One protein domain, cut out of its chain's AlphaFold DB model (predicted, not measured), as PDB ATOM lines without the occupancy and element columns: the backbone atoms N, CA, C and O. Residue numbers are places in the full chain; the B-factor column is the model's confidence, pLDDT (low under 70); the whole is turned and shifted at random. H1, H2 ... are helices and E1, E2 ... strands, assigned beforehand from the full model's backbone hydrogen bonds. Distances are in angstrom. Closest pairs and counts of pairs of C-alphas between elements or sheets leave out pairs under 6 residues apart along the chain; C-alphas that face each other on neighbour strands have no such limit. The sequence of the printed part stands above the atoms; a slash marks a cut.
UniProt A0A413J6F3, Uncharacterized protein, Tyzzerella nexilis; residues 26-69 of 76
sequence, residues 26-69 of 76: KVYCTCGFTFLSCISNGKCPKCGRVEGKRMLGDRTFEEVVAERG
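AT A GLANCE: This is residues 26 to 69 of the 76 residues of an uncharacterized protein of Tyzzerella nexilis (UniProt A0A413J6F3). A small three-stranded antiparallel sheet has a long loop, residues 38 to 51, swinging over one face, and a short helix, H1, beyond its edge strand E3 at one end of the longest axis. The printed part has 44 residues, with three named strands and one named helix in the order E1, E2, E3, H1; the sheet's order is E2, E1, E3. The class is mixed, helices and strands, with under half of the residues in named elements. The whole is compact, with a radius of gyration of the C-alphas of 10.2 A, yet elongated, spanning 30 by 17 by 16 A.

IN THESE COORDINATES: E1, residues 26 to 29, begins at C-alpha 26 (-2.299, -25.855, 36.649) and is 9.6 A long. E2, residues 34 to 37, is 10.0 A long. E3, residues 52 to 56, is 13.2 A long and begins at C-alpha 52 (-4.226, -35.125, 33.978). H1, residues 61 to 68, is 10.2 A long and ends at C-alpha 68 (7.745, -25.285, 22.140).

HOW THE PARTS SIT: E1 is the inner strand. E1 and E2 form a hairpin, antiparallel at 132 degrees, with N 27 and O 35 2.9 A apart, within hydrogen-bond range. E3 is antiparallel to E1 at 177 degrees, with N 28 and O 53 2.8 A apart, also within range. E2 and E3 are edge strands and apart. Residues 55 to 56 of E3 pair antiparallel with residues 59 to 60. H1 is on the sheet at a height over the sheet of 5.4 A, but over none of its strands; the closest C-alphas of E3 and H1, Arg 54 and Phe 61, are 5.4 A apart. In H1 every O i to N i+4 pair is within hydrogen-bond range.

THE WHOLE: The C-alphas farthest apart, of Lys 46 and Glu 67, are 29.9 A apart. The printed part has no cut. The link E2 to E3 is long, 14 residues; the other two are tight. The mean pLDDT of the printed part is 88.7, and no printed residue is under 70.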
ATOM      1  N   LYS A  26      -1.125 -25.388  35.927       90.25
ATOM      2  CA  LYS A  26      -2.299 -25.855  36.649       90.25
ATOM      3  C   LYS A  26      -2.636 -27.258  36.170       90.25
ATOM      4  O   LYS A  26      -3.015 -27.450  35.013       90.25
ATOM      5  N   VAL A  27      -2.478 -28.235  37.056       91.62
ATOM      6  CA  VAL A  27      -2.665 -29.657  36.759       91.62
ATOM      7  C   VAL A  27      -3.917 -30.167  37.457       91.62
ATOM      8  O   VAL A  27      -4.032 -30.107  38.681       91.62
ATOM      9  N   TYR A  28      -4.838 -30.706  36.666       91.94
ATOM     10  CA  TYR A  28      -6.036 -31.400  37.118       91.94
ATOM     11  C   TYR A  28      -5.785 -32.901  37.000       91.94
ATOM     12  O   TYR A  28      -5.933 -33.485  35.923       91.94
ATOM     13  N   CYS A  29      -5.345 -33.516  38.096       92.69
ATOM     14  CA  CYS A  29      -5.053 -34.941  38.113       92.69
ATOM     15  C   CYS A  29      -6.346 -35.764  38.048       92.69
ATOM     16  O   CYS A  29      -7.373 -35.389  38.616       92.69
ATOM     17  N   THR A  30      -6.276 -36.936  37.423       93.12
ATOM     18  CA  THR A  30      -7.393 -37.890  37.341       93.12
ATOM     19  C   THR A  30      -7.851 -38.419  38.706       93.12
ATOM     20  O   THR A  30      -8.981 -38.876  38.831       93.12
ATOM     21  N   CYS A  31      -7.035 -38.294  39.763       91.12
ATOM     22  CA  CYS A  31      -7.433 -38.610  41.143       91.12
ATOM     23  C   CYS A  31      -8.339 -37.544  41.798       91.12
ATOM     24  O   CYS A  31      -8.671 -37.658  42.979       91.12
ATOM     25  N   GLY A  32      -8.685 -36.481  41.063       90.50
ATOM     26  CA  GLY A  32      -9.507 -35.362  41.531       90.50
ATOM     27  C   GLY A  32      -8.728 -34.264  42.261       90.50
ATOM     28  O   GLY A  32      -9.315 -33.260  42.656       90.50
ATOM     29  N   PHE A  33      -7.412 -34.418  42.444       91.75
ATOM     30  CA  PHE A  33      -6.574 -33.388  43.058       91.75
ATOM     31  C   PHE A  33      -6.101 -32.363  42.022       91.75
ATOM     32  O   PHE A  33      -5.605 -32.730  40.955       91.75
ATOM     33  N   THR A  34      -6.221 -31.079  42.359       90.75
ATOM     34  CA  THR A  34      -5.715 -29.971  41.539       90.75
ATOM     35  C   THR A  34      -4.525 -29.331  42.235       90.75
ATOM     36  O   THR A  34      -4.602 -29.035  43.425       90.75
ATOM     37  N   PHE A  35      -3.434 -29.116  41.505       88.00
ATOM     38  CA  PHE A  35      -2.216 -28.514  42.044       88.00
ATOM     39  C   PHE A  35      -1.506 -27.645  41.005       88.00
ATOM     40  O   PHE A  35      -1.799 -27.713  39.810       88.00
ATOM     41  N   LEU A  36      -0.582 -26.817  41.487       89.00
ATOM     42  CA  LEU A  36       0.311 -26.007  40.667       89.00
ATOM     43  C   LEU A  36       1.688 -26.674  40.614       89.00
ATOM     44  O   LEU A  36       2.173 -27.177  41.627       89.00
ATOM     45  N   SER A  37       2.314 -26.692  39.440       86.31
ATOM     46  CA  SER A  37       3.665 -27.223  39.253       86.31
ATOM     47  C   SER A  37       4.481 -26.325  38.340       86.31
ATOM     48  O   SER A  37       3.994 -25.887  37.308       86.31
ATOM     49  N   CYS A  38       5.743 -26.068  38.677       85.31
ATOM     50  CA  CYS A  38       6.662 -25.355  37.785       85.31
ATOM     51  C   CYS A  38       7.092 -26.207  36.580       85.31
ATOM     52  O   CYS A  38       7.644 -25.681  35.616       85.31
ATOM     53  N   ILE A  39       6.825 -27.517  36.617       84.75
ATOM     54  CA  ILE A  39       7.243 -28.478  35.605       84.75
ATOM     55  C   ILE A  39       6.004 -29.095  34.949       84.75
ATOM     56  O   ILE A  39       5.086 -29.568  35.619       84.75
ATOM     57  N   SER A  40       5.993 -29.136  33.616       84.69
ATOM     58  CA  SER A  40       4.853 -29.616  32.828       84.69
ATOM     59  C   SER A  40       4.555 -31.111  32.984       84.69
ATOM     60  O   SER A  40       3.439 -31.539  32.712       84.69
ATOM     61  N   ASN A  41       5.518 -31.911  33.437       84.06
ATOM     62  CA  ASN A  41       5.390 -33.346  33.704       84.06
ATOM     63  C   ASN A  41       5.582 -33.690  35.194       84.06
ATOM     64  O   ASN A  41       5.930 -34.821  35.530       84.06
ATOM     65  N   GLY A  42       5.328 -32.732  36.094       83.69
ATOM     66  CA  GLY A  42       5.369 -32.967  37.536       83.69
ATOM     67  C   GLY A  42       4.406 -34.077  37.991       83.69
ATOM     68  O   GLY A  42       3.258 -34.154  37.545       83.69
ATOM     69  N   LYS A  43       4.877 -34.933  38.906       89.00
ATOM     70  CA  LYS A  43       4.082 -36.007  39.524       89.00
ATOM     71  C   LYS A  43       3.052 -35.404  40.492       89.00
ATOM     72  O   LYS A  43       3.360 -34.485  41.249       89.00
ATOM     73  N   CYS A  44       1.828 -35.934  40.498       90.38
ATOM     74  CA  CYS A  44       0.800 -35.529  41.455       90.38
ATOM     75  C   CYS A  44       1.261 -35.835  42.892       90.38
ATOM     76  O   CYS A  44       1.534 -36.999  43.189       90.38
ATOM     77  N   PRO A  45       1.256 -34.863  43.823       89.00
ATOM     78  CA  PRO A  45       1.741 -35.083  45.190       89.00
ATOM     79  C   PRO A  45       0.859 -36.043  46.002       89.00
ATOM     80  O   PRO A  45       1.296 -36.580  47.012       89.00
ATOM     81  N   LYS A  46      -0.389 -36.278  45.568       90.81
ATOM     82  CA  LYS A  46      -1.331 -37.169  46.257       90.81
ATOM     83  C   LYS A  46      -1.264 -38.620  45.777       90.81
ATOM     84  O   LYS A  46      -1.477 -39.527  46.570       90.81
ATOM     85  N   CYS A  47      -1.042 -38.849  44.481       92.31
ATOM     86  CA  CYS A  47      -1.141 -40.191  43.886       92.31
ATOM     87  C   CYS A  47       0.052 -40.599  43.010       92.31
ATOM     88  O   CYS A  47       0.037 -41.684  42.439       92.31
ATOM     89  N   GLY A  48       1.054 -39.730  42.847       87.62
ATOM     90  CA  GLY A  48       2.271 -39.986  42.072       87.62
ATOM     91  C   GLY A  48       2.106 -39.982  40.548       87.62
ATOM     92  O   GLY A  48       3.104 -39.993  39.833       87.62
ATOM     93  N   ARG A  49       0.876 -39.941  40.018       86.88
ATOM     94  CA  ARG A  49       0.624 -39.973  38.567       86.88
ATOM     95  C   ARG A  49       0.959 -38.642  37.903       86.88
ATOM     96  O   ARG A  49       0.696 -37.582  38.464       86.88
ATOM     97  N   VAL A  50       1.478 -38.714  36.681       81.94
ATOM     98  CA  VAL A  50       1.730 -37.547  35.819       81.94
ATOM     99  C   VAL A  50       0.492 -37.213  34.970       81.94
ATOM    100  O   VAL A  50       0.406 -36.142  34.379       81.94
ATOM    101  N   GLU A  51      -0.494 -38.109  34.913       79.81
ATOM    102  CA  GLU A  51      -1.701 -37.985  34.092       79.81
ATOM    103  C   GLU A  51      -2.682 -36.926  34.615       79.81
ATOM    104  O   GLU A  51      -2.952 -36.818  35.817       79.81
ATOM    105  N   GLY A  52      -3.257 -36.169  33.684       84.81
ATOM    106  CA  GLY A  52      -4.226 -35.125  33.978       84.81
ATOM    107  C   GLY A  52      -4.243 -34.036  32.915       84.81
ATOM    108  O   GLY A  52      -3.329 -33.937  32.094       84.81
ATOM    109  N   LYS A  53      -5.274 -33.189  32.954       91.56
ATOM    110  CA  LYS A  53      -5.317 -31.978  32.127       91.56
ATOM    111  C   LYS A  53      -4.317 -30.976  32.695       91.56
ATOM    112  O   LYS A  53      -4.350 -30.707  33.894       91.56
ATOM    113  N   ARG A  54      -3.453 -30.408  31.854       91.12
ATOM    114  CA  ARG A  54      -2.464 -29.402  32.276       91.12
ATOM    115  C   ARG A  54      -2.661 -28.129  31.477       91.12
ATOM    116  O   ARG A  54      -2.859 -28.185  30.264       91.12
ATOM    117  N   MET A  55      -2.636 -27.003  32.172       90.12
ATOM    118  CA  MET A  55      -2.816 -25.683  31.582       90.12
ATOM    119  C   MET A  55      -1.714 -24.740  32.044       90.12
ATOM    120  O   MET A  55      -1.371 -24.742  33.224       90.12
ATOM    121  N   LEU A  56      -1.192 -23.929  31.129       87.31
ATOM    122  CA  LEU A  56      -0.248 -22.855  31.415       87.31
ATOM    123  C   LEU A  56      -0.921 -21.523  31.069       87.31
ATOM    124  O   LEU A  56      -1.004 -21.142  29.897       87.31
ATOM    125  N   GLY A  57      -1.456 -20.849  32.089       85.31
ATOM    126  CA  GLY A  57      -2.449 -19.792  31.885       85.31
ATOM    127  C   GLY A  57      -3.699 -20.364  31.207       85.31
ATOM    128  O   GLY A  57      -4.267 -21.347  31.688       85.31
ATOM    129  N   ASP A  58      -4.073 -19.794  30.063       84.75
ATOM    130  CA  ASP A  58      -5.244 -20.215  29.278       84.75
ATOM    131  C   ASP A  58      -4.927 -21.272  28.206       84.75
ATOM    132  O   ASP A  58      -5.834 -21.751  27.530       84.75
ATOM    133  N   ARG A  59      -3.651 -21.657  28.054       88.12
ATOM    134  CA  ARG A  59      -3.202 -22.617  27.034       88.12
ATOM    135  C   ARG A  59      -3.145 -24.040  27.570       88.12
ATOM    136  O   ARG A  59      -2.721 -24.255  28.709       88.12
ATOM    137  N   THR A  60      -3.516 -25.022  26.756       91.50
ATOM    138  CA  THR A  60      -3.382 -26.445  27.094       91.50
ATOM    139  C   THR A  60      -1.950 -26.942  26.902       91.50
ATOM    140  O   THR A  60      -1.119 -26.318  26.240       91.50
ATOM    141  N   PHE A  61      -1.641 -28.093  27.498       90.19
ATOM    142  CA  PHE A  61      -0.353 -28.758  27.317       90.19
ATOM    143  C   PHE A  61      -0.032 -29.021  25.845       90.19
ATOM    144  O   PHE A  61       1.094 -28.792  25.420       90.19
ATOM    145  N   GLU A  62      -1.019 -29.455  25.068       92.19
ATOM    146  CA  GLU A  62      -0.869 -29.790  23.654       92.19
ATOM    147  C   GLU A  62      -0.514 -28.555  22.823       92.19
ATOM    148  O   GLU A  62       0.397 -28.619  22.001       92.19
ATOM    149  N   GLU A  63      -1.167 -27.417  23.080       91.50
ATOM    150  CA  GLU A  63      -0.868 -26.144  22.409       91.50
ATOM    151  C   GLU A  63       0.567 -25.691  22.694       91.50
ATOM    152  O   GLU A  63       1.310 -25.308  21.790       91.50
ATOM    153  N   VAL A  64       0.992 -25.790  23.956       89.69
ATOM    154  CA  VAL A  64       2.350 -25.413  24.360       89.69
ATOM    155  C   VAL A  64       3.392 -26.371  23.778       89.69
ATOM    156  O   VAL A  64       4.460 -25.919  23.376       89.69
ATOM    157  N   VAL A  65       3.107 -27.674  23.700       90.94
ATOM    158  CA  VAL A  65       4.006 -28.664  23.083       90.94
ATOM    159  C   VAL A  65       4.105 -28.467  21.571       90.94
ATOM    160  O   VAL A  65       5.190 -28.619  21.016       90.94
ATOM    161  N   ALA A  66       3.016 -28.090  20.901       91.81
ATOM    162  CA  ALA A  66       3.040 -27.768  19.477       91.81
ATOM    163  C   ALA A  66       3.915 -26.535  19.176       91.81
ATOM    164  O   ALA A  66       4.619 -26.517  18.172       91.81
ATOM    165  N   GLU A  67       3.907 -25.529  20.060       89.62
ATOM    166  CA  GLU A  67       4.724 -24.311  19.941       89.62
ATOM    167  C   GLU A  67       6.194 -24.535  20.343       89.62
ATOM    168  O   GLU A  67       7.104 -24.044  19.678       89.62
ATOM    169  N   ARG A  68       6.437 -25.241  21.456       87.69
ATOM    170  CA  ARG A  68       7.745 -25.285  22.140       87.69
ATOM    171  C   ARG A  68       8.466 -26.628  22.037       87.69
ATOM    172  O   ARG A  68       9.611 -26.732  22.475       87.69
ATOM    173  N   GLY A  69       7.815 -27.646  21.483       88.50
ATOM    174  CA  GLY A  69       8.308 -29.019  21.450       88.50
ATOM    175  C   GLY A  69       8.005 -29.809  22.725       88.50
ATOM    176  O   GLY A  69       7.435 -29.307  23.698       88.50
TER     177      GLY A  69